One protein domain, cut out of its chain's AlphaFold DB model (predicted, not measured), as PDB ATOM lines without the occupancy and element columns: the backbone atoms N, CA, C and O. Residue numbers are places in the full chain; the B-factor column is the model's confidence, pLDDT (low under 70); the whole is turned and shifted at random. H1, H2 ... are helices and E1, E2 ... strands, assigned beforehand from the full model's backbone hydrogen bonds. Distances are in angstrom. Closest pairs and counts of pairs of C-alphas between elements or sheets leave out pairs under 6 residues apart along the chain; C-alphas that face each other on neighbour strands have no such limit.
ATOM      1  N   ARG A  48     215.399 167.521 181.422       91.00
ATOM      2  CA  ARG A  48     216.825 167.777 181.208       91.00
ATOM      3  C   ARG A  48     217.317 166.918 180.049       91.00
ATOM      4  O   ARG A  48     217.224 165.696 180.123       91.00
ATOM      5  N   MET A  49     217.862 167.552 179.013       95.75
ATOM      6  CA  MET A  49     218.396 166.873 177.832       95.75
ATOM      7  C   MET A  49     219.923 166.902 177.829       95.75
ATOM      8  O   MET A  49     220.517 167.972 177.711       95.75
ATOM      9  N   ASP A  50     220.537 165.726 177.893       96.56
ATOM     10  CA  ASP A  50     221.967 165.542 177.656       96.56
ATOM     11  C   ASP A  50     222.221 165.104 176.209       96.56
ATOM     12  O   ASP A  50     221.314 164.682 175.487       96.56
ATOM     13  N   SER A  51     223.468 165.207 175.755       95.38
ATOM     14  CA  SER A  51     223.849 164.827 174.397       95.38
ATOM     15  C   SER A  51     225.132 164.004 174.351       95.38
ATOM     16  O   SER A  51     225.974 164.057 175.248       95.38
ATOM     17  N   GLY A  52     225.273 163.242 173.268       90.44
ATOM     18  CA  GLY A  52     226.465 162.449 172.979       90.44
ATOM     19  C   GLY A  52     226.386 160.995 173.450       90.44
ATOM     20  O   GLY A  52     225.509 160.595 174.216       90.44
ATOM     21  N   ILE A  53     227.332 160.188 172.962       94.06
ATOM     22  CA  ILE A  53     227.313 158.727 173.121       94.06
ATOM     23  C   ILE A  53     227.496 158.270 174.574       94.06
ATOM     24  O   ILE A  53     226.877 157.296 174.983       94.06
ATOM     25  N   ALA A  54     228.274 159.000 175.380       95.38
ATOM     26  CA  ALA A  54     228.451 158.686 176.798       95.38
ATOM     27  C   ALA A  54     227.135 158.838 177.579       95.38
ATOM     28  O   ALA A  54     226.780 157.966 178.369       95.38
ATOM     29  N   ALA A  55     226.375 159.906 177.303       96.19
ATOM     30  CA  ALA A  55     225.062 160.110 177.906       96.19
ATOM     31  C   ALA A  55     224.089 158.994 177.490       96.19
ATOM     32  O   ALA A  55     223.422 158.413 178.344       96.19
ATOM     33  N   LEU A  56     224.073 158.630 176.202       97.00
ATOM     34  CA  LEU A  56     223.281 157.510 175.686       97.00
ATOM     35  C   LEU A  56     223.639 156.170 176.352       97.00
ATOM     36  O   LEU A  56     222.743 155.410 176.711       97.00
ATOM     37  N   GLN A  57     224.927 155.885 176.551       95.75
ATOM     38  CA  GLN A  57     225.385 154.663 177.220       95.75
ATOM     39  C   GLN A  57     224.943 154.595 178.685       95.75
ATOM     40  O   GLN A  57     224.649 153.509 179.174       95.75
ATOM     41  N   SER A  58     224.857 155.744 179.360       95.62
ATOM     42  CA  SER A  58     224.329 155.855 180.726       95.62
ATOM     43  C   SER A  58     222.801 155.939 180.813       95.62
ATOM     44  O   SER A  58     222.253 155.973 181.912       95.62
ATOM     45  N   PHE A  59     222.097 156.021 179.680       96.75
ATOM     46  CA  PHE A  59     220.645 156.131 179.688       96.75
ATOM     47  C   PHE A  59     220.010 154.779 180.027       96.75
ATOM     48  O   PHE A  59     220.096 153.821 179.253       96.75
ATOM     49  N   GLU A  60     219.317 154.741 181.162       96.12
ATOM     50  CA  GLU A  60     218.517 153.609 181.618       96.12
ATOM     51  C   GLU A  60     217.026 153.927 181.439       96.12
ATOM     52  O   GLU A  60     216.527 154.894 182.024       96.12
ATOM     53  N   PRO A  61     216.280 153.157 180.626       96.50
ATOM     54  CA  PRO A  61     214.838 153.326 180.511       96.50
ATOM     55  C   PRO A  61     214.133 153.202 181.865       96.50
ATOM     56  O   PRO A  61     214.276 152.192 182.551       96.50
ATOM     57  N   LEU A  62     213.314 154.195 182.210       95.19
ATOM     58  CA  LEU A  62     212.503 154.180 183.431       95.19
ATOM     59  C   LEU A  62     211.456 153.059 183.408       95.19
ATOM     60  O   LEU A  62     211.121 152.486 184.444       95.19
ATOM     61  N   VAL A  63     210.935 152.744 182.222       95.81
ATOM     62  CA  VAL A  63     209.987 151.653 182.018       95.81
ATOM     63  C   VAL A  63     210.621 150.596 181.126       95.81
ATOM     64  O   VAL A  63     211.024 150.861 179.988       95.81
ATOM     65  N   ALA A  64     210.687 149.370 181.644       95.25
ATOM     66  CA  ALA A  64     211.133 148.220 180.879       95.25
ATOM     67  C   ALA A  64     210.177 147.931 179.713       95.25
ATOM     68  O   ALA A  64     208.967 148.155 179.784       95.25
ATOM     69  N   ARG A  65     210.734 147.412 178.621       94.88
ATOM     70  CA  ARG A  65     209.958 147.019 177.447       94.88
ATOM     71  C   ARG A  65     209.183 145.730 177.713       94.88
ATOM     72  O   ARG A  65     209.765 144.757 178.183       94.88
ATOM     73  N   VAL A  66     207.913 145.689 177.314       95.62
ATOM     74  CA  VAL A  66     207.141 144.441 177.220       95.62
ATOM     75  C   VAL A  66     207.248 143.905 175.794       95.62
ATOM     76  O   VAL A  66     206.915 144.611 174.847       95.62
ATOM     77  N   THR A  67     207.720 142.667 175.637       91.19
ATOM     78  CA  THR A  67     207.986 142.052 174.318       91.19
ATOM     79  C   THR A  67     207.130 140.826 174.009       91.19
ATOM     80  O   THR A  67     207.164 140.323 172.886       91.19
ATOM     81  N   GLU A  68     206.373 140.320 174.981       94.88
ATOM     82  CA  GLU A  68     205.505 139.154 174.802       94.88
ATOM     83  C   GLU A  68     204.127 139.545 174.254       94.88
ATOM     84  O   GLU A  68     203.586 140.608 174.565       94.88
ATOM     85  N   GLY A  69     203.549 138.673 173.422       94.31
ATOM     86  CA  GLY A  69     202.292 138.939 172.722       94.31
ATOM     87  C   GLY A  69     202.471 139.892 171.534       94.31
ATOM     88  O   GLY A  69     203.323 139.679 170.661       94.31
ATOM     89  N   GLY A  70     201.636 140.924 171.472       95.06
ATOM     90  CA  GLY A  70     201.697 141.979 170.469       95.06
ATOM     91  C   GLY A  70     200.620 141.851 169.395       95.06
ATOM     92  O   GLY A  70     200.513 140.825 168.717       95.06
ATOM     93  N   GLU A  71     199.869 142.928 169.196       95.94
ATOM     94  CA  GLU A  71     198.879 143.076 168.131       95.94
ATOM     95  C   GLU A  71     199.325 144.160 167.143       95.94
ATOM     96  O   GLU A  71     199.814 145.219 167.540       95.94
ATOM     97  N   CYS A  72     199.174 143.883 165.846       96.44
ATOM     98  CA  CYS A  72     199.559 144.809 164.784       96.44
ATOM     99  C   CYS A  72     198.426 145.778 164.445       96.44
ATOM    100  O   CYS A  72     197.265 145.382 164.341       96.44
ATOM    101  N   VAL A  73     198.797 147.031 164.197       94.19
ATOM    102  CA  VAL A  73     197.955 148.068 163.603       94.19
ATOM    103  C   VAL A  73     198.741 148.683 162.455       94.19
ATOM    104  O   VAL A  73     199.833 149.208 162.661       94.19
ATOM    105  N   THR A  74     198.195 148.616 161.252       94.06
ATOM    106  CA  THR A  74     198.792 149.193 160.048       94.06
ATOM    107  C   THR A  74     197.936 150.354 159.567       94.06
ATOM    108  O   THR A  74     196.712 150.312 159.667       94.06
ATOM    109  N   ASN A  75     198.579 151.421 159.099       92.19
ATOM    110  CA  ASN A  75     197.896 152.547 158.471       92.19
ATOM    111  C   ASN A  75     198.701 153.003 157.256       92.19
ATOM    112  O   ASN A  75     199.908 153.243 157.373       92.19
ATOM    113  N   ASP A  76     198.027 153.176 156.128       90.81
ATOM    114  CA  ASP A  76     198.604 153.854 154.974       90.81
ATOM    115  C   ASP A  76     198.672 155.357 155.250       90.81
ATOM    116  O   ASP A  76     197.758 155.950 155.833       90.81
ATOM    117  N   MET A  77     199.789 155.977 154.883       89.00
ATOM    118  CA  MET A  77     199.969 157.419 155.018       89.00
ATOM    119  C   MET A  77     199.626 158.111 153.696       89.00
ATOM    120  O   MET A  77     199.667 157.508 152.632       89.00
ATOM    121  N   ALA A  78     199.303 159.407 153.755       80.81
ATOM    122  CA  ALA A  78     198.930 160.181 152.565       80.81
ATOM    123  C   ALA A  78     200.051 160.278 151.510       80.81
ATOM    124  O   ALA A  78     199.777 160.539 150.343       80.81
ATOM    125  N   ALA A  79     201.309 160.097 151.924       83.69
ATOM    126  CA  ALA A  79     202.440 160.013 151.012       83.69
ATOM    127  C   ALA A  79     202.468 158.634 150.344       83.69
ATOM    128  O   ALA A  79     202.439 157.609 151.026       83.69
ATOM    129  N   GLU A  80     202.552 158.623 149.015       83.75
ATOM    130  CA  GLU A  80     202.493 157.402 148.214       83.75
ATOM    131  C   GLU A  80     203.542 156.375 148.662       83.75
ATOM    132  O   GLU A  80     204.729 156.677 148.800       83.75
ATOM    133  N   GLY A  81     203.078 155.152 148.928       87.62
ATOM    134  CA  GLY A  81     203.923 154.034 149.338       87.62
ATOM    135  C   GLY A  81     204.475 154.112 150.765       87.62
ATOM    136  O   GLY A  81     205.171 153.189 151.181       87.62
ATOM    137  N   VAL A  82     204.164 155.157 151.540       95.62
ATOM    138  CA  VAL A  82     204.579 155.256 152.945       95.62
ATOM    139  C   VAL A  82     203.545 154.587 153.845       95.62
ATOM    140  O   VAL A  82     202.357 154.907 153.806       95.62
ATOM    141  N   ARG A  83     204.009 153.684 154.712       96.38
ATOM    142  CA  ARG A  83     203.159 152.953 155.660       96.38
ATOM    143  C   ARG A  83     203.639 153.134 157.088       96.38
ATOM    144  O   ARG A  83     204.838 153.139 157.359       96.38
ATOM    145  N   SER A  84     202.691 153.227 158.012       96.88
ATOM    146  CA  SER A  84     202.938 153.168 159.450       96.88
ATOM    147  C   SER A  84     202.576 151.780 159.968       96.88
ATOM    148  O   SER A  84     201.421 151.354 159.891       96.88
ATOM    149  N   LEU A  85     203.569 151.071 160.494       97.44
ATOM    150  CA  LEU A  85     203.436 149.743 161.080       97.44
ATOM    151  C   LEU A  85     203.585 149.875 162.591       97.44
ATOM    152  O   LEU A  85     204.660 150.202 163.087       97.44
ATOM    153  N   SER A  86     202.511 149.639 163.333       96.94
ATOM    154  CA  SER A  86     202.522 149.688 164.792       96.94
ATOM    155  C   SER A  86     202.335 148.299 165.384       96.94
ATOM    156  O   SER A  86     201.461 147.551 164.953       96.94
ATOM    157  N   MET A  87     203.109 147.972 166.414       97.38
ATOM    158  CA  MET A  87     202.888 146.810 167.264       97.38
ATOM    159  C   MET A  87     202.636 147.258 168.693       97.38
ATOM    160  O   MET A  87     203.420 148.018 169.259       97.38
ATOM    161  N   VAL A  88     201.534 146.785 169.267       96.81
ATOM    162  CA  VAL A  88     201.092 147.154 170.610       96.81
ATOM    163  C   VAL A  88     201.121 145.925 171.503       96.81
ATOM    164  O   VAL A  88     200.438 144.939 171.233       96.81
ATOM    165  N   TYR A  89     201.917 145.993 172.563       96.62
ATOM    166  CA  TYR A  89     202.174 144.911 173.503       96.62
ATOM    167  C   TYR A  89     201.544 145.176 174.874       96.62
ATOM    168  O   TYR A  89     201.555 146.322 175.322       96.62
ATOM    169  N   PRO A  90     201.109 144.123 175.588       95.25
ATOM    170  CA  PRO A  90     200.879 142.778 175.056       95.25
ATOM    171  C   PRO A  90     199.666 142.728 174.114       95.25
ATOM    172  O   PRO A  90     199.634 141.887 173.220       95.25
ATOM    173  N   THR A  91     198.688 143.626 174.291       94.75
ATOM    174  CA  THR A  91     197.460 143.714 173.480       94.75
ATOM    175  C   THR A  91     197.013 145.169 173.324       94.75
ATOM    176  O   THR A  91     197.402 146.029 174.114       94.75
ATOM    177  N   LEU A  92     196.127 145.454 172.367       91.81
ATOM    178  CA  LEU A  92     195.500 146.770 172.185       91.81
ATOM    179  C   LEU A  92     194.574 147.173 173.340       91.81
ATOM    180  O   LEU A  92     194.287 148.359 173.510       91.81
ATOM    181  N   ARG A  93     194.071 146.198 174.108       90.69
ATOM    182  CA  ARG A  93     193.159 146.437 175.236       90.69
ATOM    183  C   ARG A  93     193.889 146.825 176.520       90.69
ATOM    184  O   ARG A  93     193.308 147.538 177.324       90.69
ATOM    185  N   ASP A  94     195.136 146.395 176.695       92.50
ATOM    186  CA  ASP A  94     195.991 146.785 177.824       92.50
ATOM    187  C   ASP A  94     197.404 147.124 177.323       92.50
ATOM    188  O   ASP A  94     198.321 146.314 177.470       92.50
ATOM    189  N   PRO A  95     197.596 148.276 176.657       93.81
ATOM    190  CA  PRO A  95     198.882 148.633 176.075       93.81
ATOM    191  C   PRO A  95     199.920 148.997 177.152       93.81
ATOM    192  O   PRO A  95     199.709 149.874 177.987       93.81
ATOM    193  N   ARG A  96     201.092 148.359 177.088       95.31
ATOM    194  CA  ARG A  96     202.275 148.584 177.948       95.31
ATOM    195  C   ARG A  96     203.519 149.006 177.174       95.31
ATOM    196  O   ARG A  96     204.340 149.763 177.693       95.31
ATOM    197  N   THR A  97     203.622 148.591 175.915       97.31
ATOM    198  CA  THR A  97     204.602 149.103 174.955       97.31
ATOM    199  C   THR A  97     203.933 149.274 173.597       97.31
ATOM    200  O   THR A  97     203.227 148.377 173.145       97.31
ATOM    201  N   GLN A  98     204.166 150.396 172.929       97.38
ATOM    202  CA  GLN A  98     203.818 150.583 171.525       97.38
ATOM    203  C   GLN A  98     205.084 150.898 170.740       97.38
ATOM    204  O   GLN A  98     205.816 151.817 171.089       97.38
ATOM    205  N   VAL A  99     205.310 150.154 169.663       98.25
ATOM    206  CA  VAL A  99     206.392 150.401 168.709       98.25
ATOM    207  C   VAL A  99     205.764 150.779 167.384       98.25
ATOM    208  O   VAL A  99     204.950 150.022 166.865       98.25
ATOM    209  N   THR A 100     206.158 151.911 166.823       98.25
ATOM    210  CA  THR A 100     205.711 152.401 165.523       98.25
ATOM    211  C   THR A 100     206.915 152.540 164.602       98.25
ATOM    212  O   THR A 100     207.885 153.226 164.923       98.25
ATOM    213  N   VAL A 101     206.839 151.914 163.434       98.31
ATOM    214  CA  VAL A 101     207.848 151.978 162.381       98.31
ATOM    215  C   VAL A 101     207.194 152.570 161.144       98.31
ATOM    216  O   VAL A 101     206.210 152.032 160.642       98.31
ATOM    217  N   VAL A 102     207.732 153.679 160.650       97.94
ATOM    218  CA  VAL A 102     207.315 154.258 159.370       97.94
ATOM    219  C   VAL A 102     208.268 153.764 158.299       97.94
ATOM    220  O   VAL A 102     209.483 153.901 158.457       97.94
ATOM    221  N   VAL A 103     207.720 153.201 157.228       97.50
ATOM    222  CA  VAL A 103     208.482 152.602 156.130       97.50
ATOM    223  C   VAL A 103     208.073 153.201 154.793       97.50
ATOM    224  O   VAL A 103     206.926 153.618 154.635       97.50
ATOM    225  N   ASP A 104     208.997 153.239 153.839       96.44
ATOM    226  CA  ASP A 104     208.698 153.589 152.447       96.44
ATOM    227  C   ASP A 104     208.161 152.387 151.640       96.44
ATOM    228  O   ASP A 104     207.967 151.283 152.165       96.44
ATOM    229  N   ALA A 105     207.951 152.602 150.337       94.25
ATOM    230  CA  ALA A 105     207.443 151.589 149.413       94.25
ATOM    231  C   ALA A 105     208.389 150.384 149.252       94.25
ATOM    232  O   ALA A 105     207.933 149.275 148.980       94.25
ATOM    233  N   ALA A 106     209.697 150.591 149.433       95.19
ATOM    234  CA  ALA A 106     210.716 149.544 149.386       95.19
ATOM    235  C   ALA A 106     210.866 148.809 150.732       95.19
ATOM    236  O   ALA A 106     211.617 147.839 150.828       95.19
ATOM    237  N   GLY A 107     210.153 149.249 151.773       94.50
ATOM    238  CA  GLY A 107     210.288 148.725 153.127       94.50
ATOM    239  C   GLY A 107     211.491 149.294 153.883       94.50
ATOM    240  O   GLY A 107     211.866 148.745 154.918       94.50
ATOM    241  N   THR A 108     212.099 150.387 153.423       96.75
ATOM    242  CA  THR A 108     213.149 151.090 154.170       96.75
ATOM    243  C   THR A 108     212.532 151.790 155.372       96.75
ATOM    244  O   THR A 108     211.531 152.492 155.239       96.75
ATOM    245  N   VAL A 109     213.134 151.640 156.553       97.38
ATOM    246  CA  VAL A 109     212.678 152.339 157.762       97.38
ATOM    247  C   VAL A 109     213.056 153.819 157.684       97.38
ATOM    248  O   VAL A 109     214.231 154.171 157.656       97.38
ATOM    249  N   LEU A 110     212.050 154.691 157.698       97.38
ATOM    250  CA  LEU A 110     212.210 156.146 157.711       97.38
ATOM    251  C   LEU A 110     212.225 156.698 159.138       97.38
ATOM    252  O   LEU A 110     212.983 157.615 159.460       97.38
ATOM    253  N   ARG A 111     211.365 156.151 160.006       98.06
ATOM    254  CA  ARG A 111     211.225 156.577 161.403       98.06
ATOM    255  C   ARG A 111     210.923 155.390 162.298       98.06
ATOM    256  O   ARG A 111     210.202 154.475 161.908       98.06
ATOM    257  N   TYR A 112     211.418 155.466 163.520       98.62
ATOM    258  CA  TYR A 112     211.099 154.550 164.601       98.62
ATOM    259  C   TYR A 112     210.637 155.358 165.809       98.62
ATOM    260  O   TYR A 112     211.235 156.381 166.144       98.62
ATOM    261  N   SER A 113     209.586 154.895 166.468       98.31
ATOM    262  CA  SER A 113     209.131 155.420 167.745       98.31
ATOM    263  C   SER A 113     208.741 154.262 168.649       98.31
ATOM    264  O   SER A 113     208.076 153.327 168.213       98.31
ATOM    265  N   GLU A 114     209.147 154.322 169.907       98.31
ATOM    266  CA  GLU A 114     208.724 153.398 170.945       98.31
ATOM    267  C   GLU A 114     208.235 154.191 172.153       98.31
ATOM    268  O   GLU A 114     208.906 155.115 172.607       98.31
ATOM    269  N   HIS A 115     207.077 153.809 172.682       97.56
ATOM    270  CA  HIS A 115     206.498 154.372 173.891       97.56
ATOM    271  C   HIS A 115     206.235 153.258 174.904       97.56
ATOM    272  O   HIS A 115     205.598 152.249 174.584       97.56
ATOM    273  N   ARG A 116     206.715 153.434 176.135       96.69
ATOM    274  CA  ARG A 116     206.601 152.467 177.234       96.69
ATOM    275  C   ARG A 116     205.926 153.124 178.427       96.69
ATOM    276  O   ARG A 116     206.295 154.233 178.799       96.69
ATOM    277  N   GLY A 117     204.998 152.411 179.061       94.25
ATOM    278  CA  GLY A 117     204.286 152.909 180.239       94.25
ATOM    279  C   GLY A 117     203.266 154.005 179.920       94.25
ATOM    280  O   GLY A 117     203.132 154.437 178.780       94.25
ATOM    281  N   GLY A 118     202.487 154.401 180.930       85.38
ATOM    282  CA  GLY A 118     201.542 155.524 180.871       85.38
ATOM    283  C   GLY A 118     200.586 155.588 179.672       85.38
ATOM    284  O   GLY A 118     200.195 156.684 179.283       85.38
ATOM    285  N   MET A 119     200.231 154.451 179.069       86.19
ATOM    286  CA  MET A 119     199.286 154.386 177.953       86.19
ATOM    287  C   MET A 119     197.875 154.101 178.454       86.19
ATOM    288  O   MET A 119     197.670 153.300 179.365       86.19
ATOM    289  N   PRO A 137     202.049 158.736 185.264       88.62
ATOM    290  CA  PRO A 137     202.698 157.427 185.342       88.62
ATOM    291  C   PRO A 137     204.079 157.461 184.660       88.62
ATOM    292  O   PRO A 137     204.238 158.189 183.680       88.62
ATOM    293  N   PRO A 138     205.067 156.690 185.151       92.44
ATOM    294  CA  PRO A 138     206.392 156.648 184.544       92.44
ATOM    295  C   PRO A 138     206.293 156.220 183.080       92.44
ATOM    296  O   PRO A 138     205.514 155.323 182.730       92.44
ATOM    297  N   GLN A 139     207.082 156.877 182.236       94.56
ATOM    298  CA  GLN A 139     207.111 156.673 180.797       94.56
ATOM    299  C   GLN A 139     208.549 156.688 180.276       94.56
ATOM    300  O   GLN A 139     209.398 157.424 180.779       94.56
ATOM    301  N   THR A 140     208.797 155.904 179.229       96.75
ATOM    302  CA  THR A 140     210.006 155.998 178.402       96.75
ATOM    303  C   THR A 140     209.581 156.127 176.947       96.75
ATOM    304  O   THR A 140     208.863 155.268 176.434       96.75
ATOM    305  N   THR A 141     210.059 157.168 176.273       97.44
ATOM    306  CA  THR A 141     209.863 157.387 174.837       97.44
ATOM    307  C   THR A 141     211.203 157.334 174.120       97.44
ATOM    308  O   THR A 141     212.153 157.976 174.556       97.44
ATOM    309  N   ILE A 142     211.289 156.597 173.018       98.50
ATOM    310  CA  ILE A 142     212.466 156.525 172.146       98.50
ATOM    311  C   ILE A 142     212.018 156.900 170.741       98.50
ATOM    312  O   ILE A 142     211.045 156.356 170.229       98.50
ATOM    313  N   GLU A 143     212.723 157.817 170.096       98.50
ATOM    314  CA  GLU A 143     212.413 158.274 168.747       98.50
ATOM    315  C   GLU A 143     213.690 158.348 167.919       98.50
ATOM    316  O   GLU A 143     214.701 158.895 168.357       98.50
ATOM    317  N   MET A 144     213.628 157.836 166.694       98.69
ATOM    318  CA  MET A 144     214.680 157.981 165.696       98.69
ATOM    319  C   MET A 144     214.054 158.403 164.373       98.69
ATOM    320  O   MET A 144     213.071 157.821 163.907       98.69
ATOM    321  N   ASN A 145     214.647 159.414 163.753       98.25
ATOM    322  CA  ASN A 145     214.329 159.850 162.408       98.25
ATOM    323  C   ASN A 145     215.554 159.602 161.526       98.25
ATOM    324  O   ASN A 145     216.541 160.333 161.595       98.25
ATOM    325  N   PHE A 146     215.489 158.562 160.696       97.75
ATOM    326  CA  PHE A 146     216.598 158.173 159.826       97.75
ATOM    327  C   PHE A 146     216.776 159.133 158.648       97.75
ATOM    328  O   PHE A 146     217.872 159.227 158.107       97.75
ATOM    329  N   GLN A 147     215.743 159.903 158.293       95.88
ATOM    330  CA  GLN A 147     215.836 160.916 157.239       95.88
ATOM    331  C   GLN A 147     216.647 162.134 157.694       95.88
ATOM    332  O   GLN A 147     217.404 162.695 156.909       95.88
ATOM    333  N   THR A 148     216.504 162.541 158.961       97.62
ATOM    334  CA  THR A 148     217.283 163.655 159.535       97.62
ATOM    335  C   THR A 148     218.542 163.193 160.269       97.62
ATOM    336  O   THR A 148     219.355 164.023 160.669       97.62
ATOM    337  N   GLY A 149     218.700 161.885 160.481       97.88
ATOM    338  CA  GLY A 149     219.794 161.299 161.253       97.88
ATOM    339  C   GLY A 149     219.729 161.591 162.754       97.88
ATOM    340  O   GLY A 149     220.716 161.359 163.445       97.88
ATOM    341  N   GLN A 150     218.604 162.093 163.273       98.31
ATOM    342  CA  GLN A 150     218.452 162.500 164.675       98.31
ATOM    343  C   GLN A 150     217.701 161.460 165.502       98.31
ATOM    344  O   GLN A 150     216.784 160.796 165.014       98.31
ATOM    345  N   ALA A 151     218.055 161.369 166.780       98.44
ATOM    346  CA  ALA A 151     217.393 160.502 167.737       98.44
ATOM    347  C   ALA A 151     217.347 161.106 169.136       98.44
ATOM    348  O   ALA A 151     218.179 161.943 169.502       98.44
ATOM    349  N   ARG A 152     216.371 160.654 169.924       98.19
ATOM    350  CA  ARG A 152     216.260 160.965 171.348       98.19
ATOM    351  C   ARG A 152     215.602 159.834 172.127       98.19
ATOM    352  O   ARG A 152     214.773 159.105 171.589       98.19
ATOM    353  N   ALA A 153     215.941 159.733 173.404       98.06
ATOM    354  CA  ALA A 153     215.241 158.909 174.379       98.06
ATOM    355  C   ALA A 153     214.939 159.764 175.608       98.06
ATOM    356  O   ALA A 153     215.787 160.545 176.030       98.06
ATOM    357  N   ILE A 154     213.727 159.664 176.142       96.81
ATOM    358  CA  ILE A 154     213.228 160.501 177.235       96.81
ATOM    359  C   ILE A 154     212.540 159.603 178.256       96.81
ATOM    360  O   ILE A 154     211.681 158.802 177.896       96.81
ATOM    361  N   ASN A 155     212.892 159.784 179.521       95.88
ATOM    362  CA  ASN A 155     212.135 159.329 180.675       95.88
ATOM    363  C   ASN A 155     211.364 160.512 181.267       95.88
ATOM    364  O   ASN A 155     211.933 161.590 181.451       95.88
ATOM    365  N   SER A 156     210.095 160.294 181.593       92.56
ATOM    366  CA  SER A 156     209.215 161.292 182.211       92.56
ATOM    367  C   SER A 156     208.228 160.639 183.179       92.56
ATOM    368  O   SER A 156     208.055 159.416 183.185       92.56
ATOM    369  N   GLY A 157     207.567 161.456 183.995       89.31
ATOM    370  CA  GLY A 157     206.601 161.004 184.991       89.31
ATOM    371  C   GLY A 157     207.243 160.364 186.227       89.31
ATOM    372  O   GLY A 157     208.422 160.535 186.528       89.31
ATOM    373  N   GLY A 158     206.431 159.653 187.011       85.12
ATOM    374  CA  GLY A 158     206.860 158.986 188.244       85.12
ATOM    375  C   GLY A 158     207.216 159.932 189.399       85.12
ATOM    376  O   GLY A 158     207.770 159.480 190.392       85.12
ATOM    377  N   GLY A 159     206.907 161.230 189.288       82.94
ATOM    378  CA  GLY A 159     207.246 162.236 190.303       82.94
ATOM    379  C   GLY A 159     208.706 162.703 190.273       82.94
ATOM    380  O   GLY A 159     209.166 163.324 191.230       82.94
ATOM    381  N   HIS A 160     209.441 162.415 189.194       77.19
ATOM    382  CA  HIS A 160     210.836 162.818 189.013       77.19
ATOM    383  C   HIS A 160     210.977 163.894 187.930       77.19
ATOM    384  O   HIS A 160     210.099 164.068 187.090       77.19
ATOM    385  N   VAL A 161     212.097 164.624 187.947       84.31
ATOM    386  CA  VAL A 161     212.465 165.512 186.834       84.31
ATOM    387  C   VAL A 161     212.754 164.642 185.617       84.31
ATOM    388  O   VAL A 161     213.556 163.709 185.708       84.31
ATOM    389  N   GLY A 162     212.120 164.955 184.488       88.69
ATOM    390  CA  GLY A 162     212.342 164.225 183.251       88.69
ATOM    391  C   GLY A 162     213.811 164.273 182.836       88.69
ATOM    392  O   GLY A 162     214.492 165.295 182.969       88.69
ATOM    393  N   PHE A 163     214.307 163.163 182.311       93.81
ATOM    394  CA  PHE A 163     215.674 163.045 181.822       93.81
ATOM    395  C   PHE A 163     215.660 162.461 180.422       93.81
ATOM    396  O   PHE A 163     215.013 161.447 180.177       93.81
ATOM    397  N   GLY A 164     216.394 163.076 179.507       96.38
ATOM    398  CA  GLY A 164     216.533 162.572 178.160       96.38
ATOM    399  C   GLY A 164     217.938 162.718 177.615       96.38
ATOM    400  O   GLY A 164     218.762 163.489 178.104       96.38
ATOM    401  N   VAL A 165     218.184 161.958 176.562       98.12
ATOM    402  CA  VAL A 165     219.416 161.970 175.785       98.12
ATOM    403  C   VAL A 165     219.070 162.189 174.324       98.12
ATOM    404  O   VAL A 165     218.070 161.664 173.835       98.12
ATOM    405  N   GLN A 166     219.889 162.960 173.620       97.94
ATOM    406  CA  GLN A 166     219.764 163.182 172.182       97.94
ATOM    407  C   GLN A 166     221.089 162.932 171.459       97.94
ATOM    408  O   GLN A 166     222.174 163.157 172.004       97.94
ATOM    409  N   GLY A 167     221.011 162.481 170.212       97.81
ATOM    410  CA  GLY A 167     222.186 162.138 169.417       97.81
ATOM    411  C   GLY A 167     221.833 161.713 167.999       97.81
ATOM    412  O   GLY A 167     220.778 162.081 167.474       97.81
ATOM    413  N   SER A 168     222.730 160.951 167.371       98.12
ATOM    414  CA  SER A 168     222.496 160.438 166.025       98.12
ATOM    415  C   SER A 168     221.621 159.179 166.050       98.12
ATOM    416  O   SER A 168     221.723 158.349 166.954       98.12
ATOM    417  N   ALA A 169     220.788 158.988 165.028       98.12
ATOM    418  CA  ALA A 169     220.044 157.738 164.848       98.12
ATOM    419  C   ALA A 169     220.979 156.527 164.686       98.12
ATOM    420  O   ALA A 169     220.632 155.422 165.101       98.12
ATOM    421  N   ALA A 170     222.182 156.748 164.143       97.62
ATOM    422  CA  ALA A 170     223.189 155.710 163.976       97.62
ATOM    423  C   ALA A 170     223.699 155.153 165.316       97.62
ATOM    424  O   ALA A 170     223.898 153.944 165.420       97.62
ATOM    425  N   ASP A 171     223.842 156.006 166.336       97.06
ATOM    426  CA  ASP A 171     224.256 155.586 167.681       97.06
ATOM    427  C   ASP A 171     223.112 154.875 168.423       97.06
ATOM    428  O   ASP A 171     223.321 153.869 169.099       97.06
ATOM    429  N   PHE A 172     221.877 155.367 168.279       98.38
ATOM    430  CA  PHE A 172     220.714 154.840 169.004       98.38
ATOM    431  C   PHE A 172     220.262 153.464 168.512       98.38
ATOM    432  O   PHE A 172     219.842 152.630 169.316       98.38
ATOM    433  N   GLN A 173     220.326 153.210 167.203       97.50
ATOM    434  CA  GLN A 173     219.693 152.031 166.602       97.50
ATOM    435  C   GLN A 173     220.283 150.692 167.081       97.50
ATOM    436  O   GLN A 173     219.586 149.674 167.049       97.50
ATOM    437  N   TYR A 174     221.532 150.698 167.559       96.50
ATOM    438  CA  TYR A 174     222.243 149.520 168.068       96.50
ATOM    439  C   TYR A 174     222.416 149.519 169.592       96.50
ATOM    440  O   TYR A 174     223.003 148.585 170.134       96.50
ATOM    441  N   GLN A 175     221.902 150.531 170.294       97.31
ATOM    442  CA  GLN A 175     222.120 150.667 171.729       97.31
ATOM    443  C   GLN A 175     221.387 149.566 172.516       97.31
ATOM    444  O   GLN A 175     220.157 149.449 172.475       97.31
ATOM    445  N   GLU A 176     222.147 148.774 173.277       94.88
ATOM    446  CA  GLU A 176     221.615 147.644 174.050       94.88
ATOM    447  C   GLU A 176     220.701 148.086 175.192       94.88
ATOM    448  O   GLU A 176     219.659 147.466 175.396       94.88
ATOM    449  N   SER A 177     221.013 149.197 175.873       92.88
ATOM    450  CA  SER A 177     220.158 149.731 176.948       92.88
ATOM    451  C   SER A 177     218.768 150.147 176.451       92.88
ATOM    452  O   SER A 177     217.799 150.125 177.207       92.88
ATOM    453  N   LEU A 178     218.631 150.453 175.156       96.00
ATOM    454  CA  LEU A 178     217.345 150.728 174.512       96.00
ATOM    455  C   LEU A 178     216.649 149.456 174.005       96.00
ATOM    456  O   LEU A 178     215.507 149.514 173.553       96.00
ATOM    457  N   GLY A 179     217.301 148.299 174.107       94.00
ATOM    458  CA  GLY A 179     216.799 147.015 173.641       94.00
ATOM    459  C   GLY A 179     216.978 146.794 172.138       94.00
ATOM    460  O   GLY A 179     216.141 146.110 171.545       94.00
ATOM    461  N   GLN A 180     218.023 147.371 171.534       95.12
ATOM    462  CA  GLN A 180     218.395 147.217 170.117       95.12
ATOM    463  C   GLN A 180     217.256 147.587 169.142       95.12
ATOM    464  O   GLN A 180     216.681 146.713 168.482       95.12
ATOM    465  N   PRO A 181     216.909 148.884 169.035       97.38
ATOM    466  CA  PRO A 181     215.757 149.343 168.262       97.38
ATOM    467  C   PRO A 181     215.689 148.853 166.810       97.38
ATOM    468  O   PRO A 181     214.594 148.592 166.313       97.38
ATOM    469  N   VAL A 182     216.829 148.676 166.135       97.12
ATOM    470  CA  VAL A 182     216.868 148.172 164.751       97.12
ATOM    471  C   VAL A 182     216.305 146.754 164.620       97.12
ATOM    472  O   VAL A 182     215.535 146.483 163.699       97.12
ATOM    473  N   LEU A 183     216.625 145.856 165.559       97.25
ATOM    474  CA  LEU A 183     216.129 144.477 165.542       97.25
ATOM    475  C   LEU A 183     214.625 144.445 165.794       97.25
ATOM    476  O   LEU A 183     213.886 143.701 165.148       97.25
ATOM    477  N   LEU A 184     214.160 145.304 166.699       96.81
ATOM    478  CA  LEU A 184     212.741 145.439 166.983       96.81
ATOM    479  C   LEU A 184     211.982 146.044 165.794       96.81
ATOM    480  O   LEU A 184     210.896 145.574 165.467       96.81
ATOM    481  N   ALA A 185     212.556 147.026 165.094       98.00
ATOM    482  CA  ALA A 185     211.961 147.575 163.879       98.00
ATOM    483  C   ALA A 185     211.774 146.489 162.807       98.00
ATOM    484  O   ALA A 185     210.680 146.344 162.261       98.00
ATOM    485  N   GLN A 186     212.804 145.667 162.580       97.38
ATOM    486  CA  GLN A 186     212.741 144.526 161.662       97.38
ATOM    487  C   GLN A 186     211.675 143.510 162.087       97.38
ATOM    488  O   GLN A 186     210.906 143.032 161.253       97.38
ATOM    489  N   GLN A 187     211.575 143.205 163.384       96.38
ATOM    490  CA  GLN A 187     210.537 142.318 163.910       96.38
ATOM    491  C   GLN A 187     209.128 142.880 163.660       96.38
ATOM    492  O   GLN A 187     208.229 142.134 163.261       96.38
ATOM    493  N   VAL A 188     208.926 144.185 163.872       96.88
ATOM    494  CA  VAL A 188     207.647 144.856 163.601       96.88
ATOM    495  C   VAL A 188     207.299 144.783 162.122       96.88
ATOM    496  O   VAL A 188     206.182 144.386 161.794       96.88
ATOM    497  N   GLN A 189     208.254 145.073 161.235       96.69
ATOM    498  CA  GLN A 189     208.061 144.919 159.794       96.69
ATOM    499  C   GLN A 189     207.637 143.489 159.451       96.69
ATOM    500  O   GLN A 189     206.568 143.300 158.883       96.69
ATOM    501  N   GLN A 190     208.394 142.477 159.882       95.75
ATOM    502  CA  GLN A 190     208.108 141.071 159.572       95.75
ATOM    503  C   GLN A 190     206.740 140.593 160.069       95.75
ATOM    504  O   GLN A 190     206.088 139.788 159.403       95.75
ATOM    505  N   ARG A 191     206.310 141.035 161.256       95.19
ATOM    506  CA  ARG A 191     205.037 140.603 161.850       95.19
ATOM    507  C   ARG A 191     203.844 141.379 161.301       95.19
ATOM    508  O   ARG A 191     202.786 140.779 161.121       95.19
ATOM    509  N   CYS A 192     203.998 142.676 161.050       95.69
ATOM    510  CA  CYS A 192     202.891 143.541 160.649       95.69
ATOM    511  C   CYS A 192     202.750 143.705 159.130       95.69
ATOM    512  O   CYS A 192     201.691 144.128 158.691       95.69
ATOM    513  N   SER A 193     203.745 143.316 158.324       89.69
ATOM    514  CA  SER A 193     203.638 143.308 156.857       89.69
ATOM    515  C   SER A 193     203.050 142.019 156.271       89.69
ATOM    516  O   SER A 193     202.883 141.938 155.063       89.69
ATOM    517  N   ARG A 194     202.820 140.976 157.084       80.12
ATOM    518  CA  ARG A 194     202.308 139.663 156.632       80.12
ATOM    519  C   ARG A 194     200.786 139.523 156.709       80.12
ATOM    520  O   ARG A 194     200.272 138.451 156.411       80.12
TER     521      ARG A 194
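Overview. This is residues 48 to 119 and 137 to 194 of the 196 residues of an uncharacterized protein of Gemmatimonadales bacterium (UniProt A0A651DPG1). One broad, twisted sheet of eight strands makes a wall; the longest helix, H3, crosses one face of it near the E2 edge, and the short helices H1 and H2 sit over the same face nearer the E1 edge. The opposite face bears no named helix. The printed part has 130 residues, with three named helices and eight named strands in the order E1 H1 E2 E3 E4 E5 E6 E7 E8 H2 H3. The sheet, mixed, runs E1 E8 E7 E6 E5 E4 E3 E2, and the class is mixed, helices and strands. The whole is compact, with a radius of gyration of the C-alphas of 14.4 A and spans of 39 by 33 by 24 A.

Arrangement. Start at residues 48 to 51, edge strand E1, parallel to its neighbour E8, residues 162 to 168; N 50 and O 164 are 2.9 A apart, within hydrogen-bond range. H1, residues 53 to 57, is on the sheet, only just over E8 with 3 C-alphas; their closest C-alphas, Leu 56 and Val 165, are 5.9 A apart. Next find a meander, each strand the antiparallel neighbour and hairpin partner of the one before: E2, residues 71 to 76, the other edge strand; E3, 83 to 90; E4, 95 to 103; E5, 109 to 116. Within range there are N 73 and O 86, N 85 and O 101, and N 100 and O 113, each 2.8 A apart. Past the cut, E6, residues 139 to 145, is antiparallel to E5, with N 114 and O 142 2.8 A apart. E6, E7, residues 150 to 156, and E8 form a second meander of hairpins; N 141 and O 154, and N 165 and O 153, are 2.8 A apart. H2, residues 169 to 172, lies over E7 at a height of 7.2 A over the sheet. H3, residues 181 to 192, makes two layers with the sheet, one of helix and one of strands: it runs across the strands, at 85 degrees to E3 on the local plane. Its closest C-alphas to E4 are Ala 185 and Val 101, 6.2 A apart. H1 and H3 are apart. In H1 and H3 every O i to N i+4 pair is within hydrogen-bond range; H2 is too short for one.

Along the chain. Find C-alpha 48 at (216.825, 167.777, 181.208), where E1 begins. E4, the longest strand, runs 22.5 A from C-alpha 95 at (198.882, 148.633, 176.075). H3 runs 16.0 A, ending at C-alpha 192, (202.891, 143.541, 160.649).

Size, cuts and confidence. The C-alphas farthest apart, of Ala 106 and Gly 159, are 43.0 A apart. Residues 120 to 136 are not printed; C-alphas 119 and 137 are 8.7 A apart. The link from H1 to E2, residues 58 to 70, is long. No printed residue is under 70 in pLDDT.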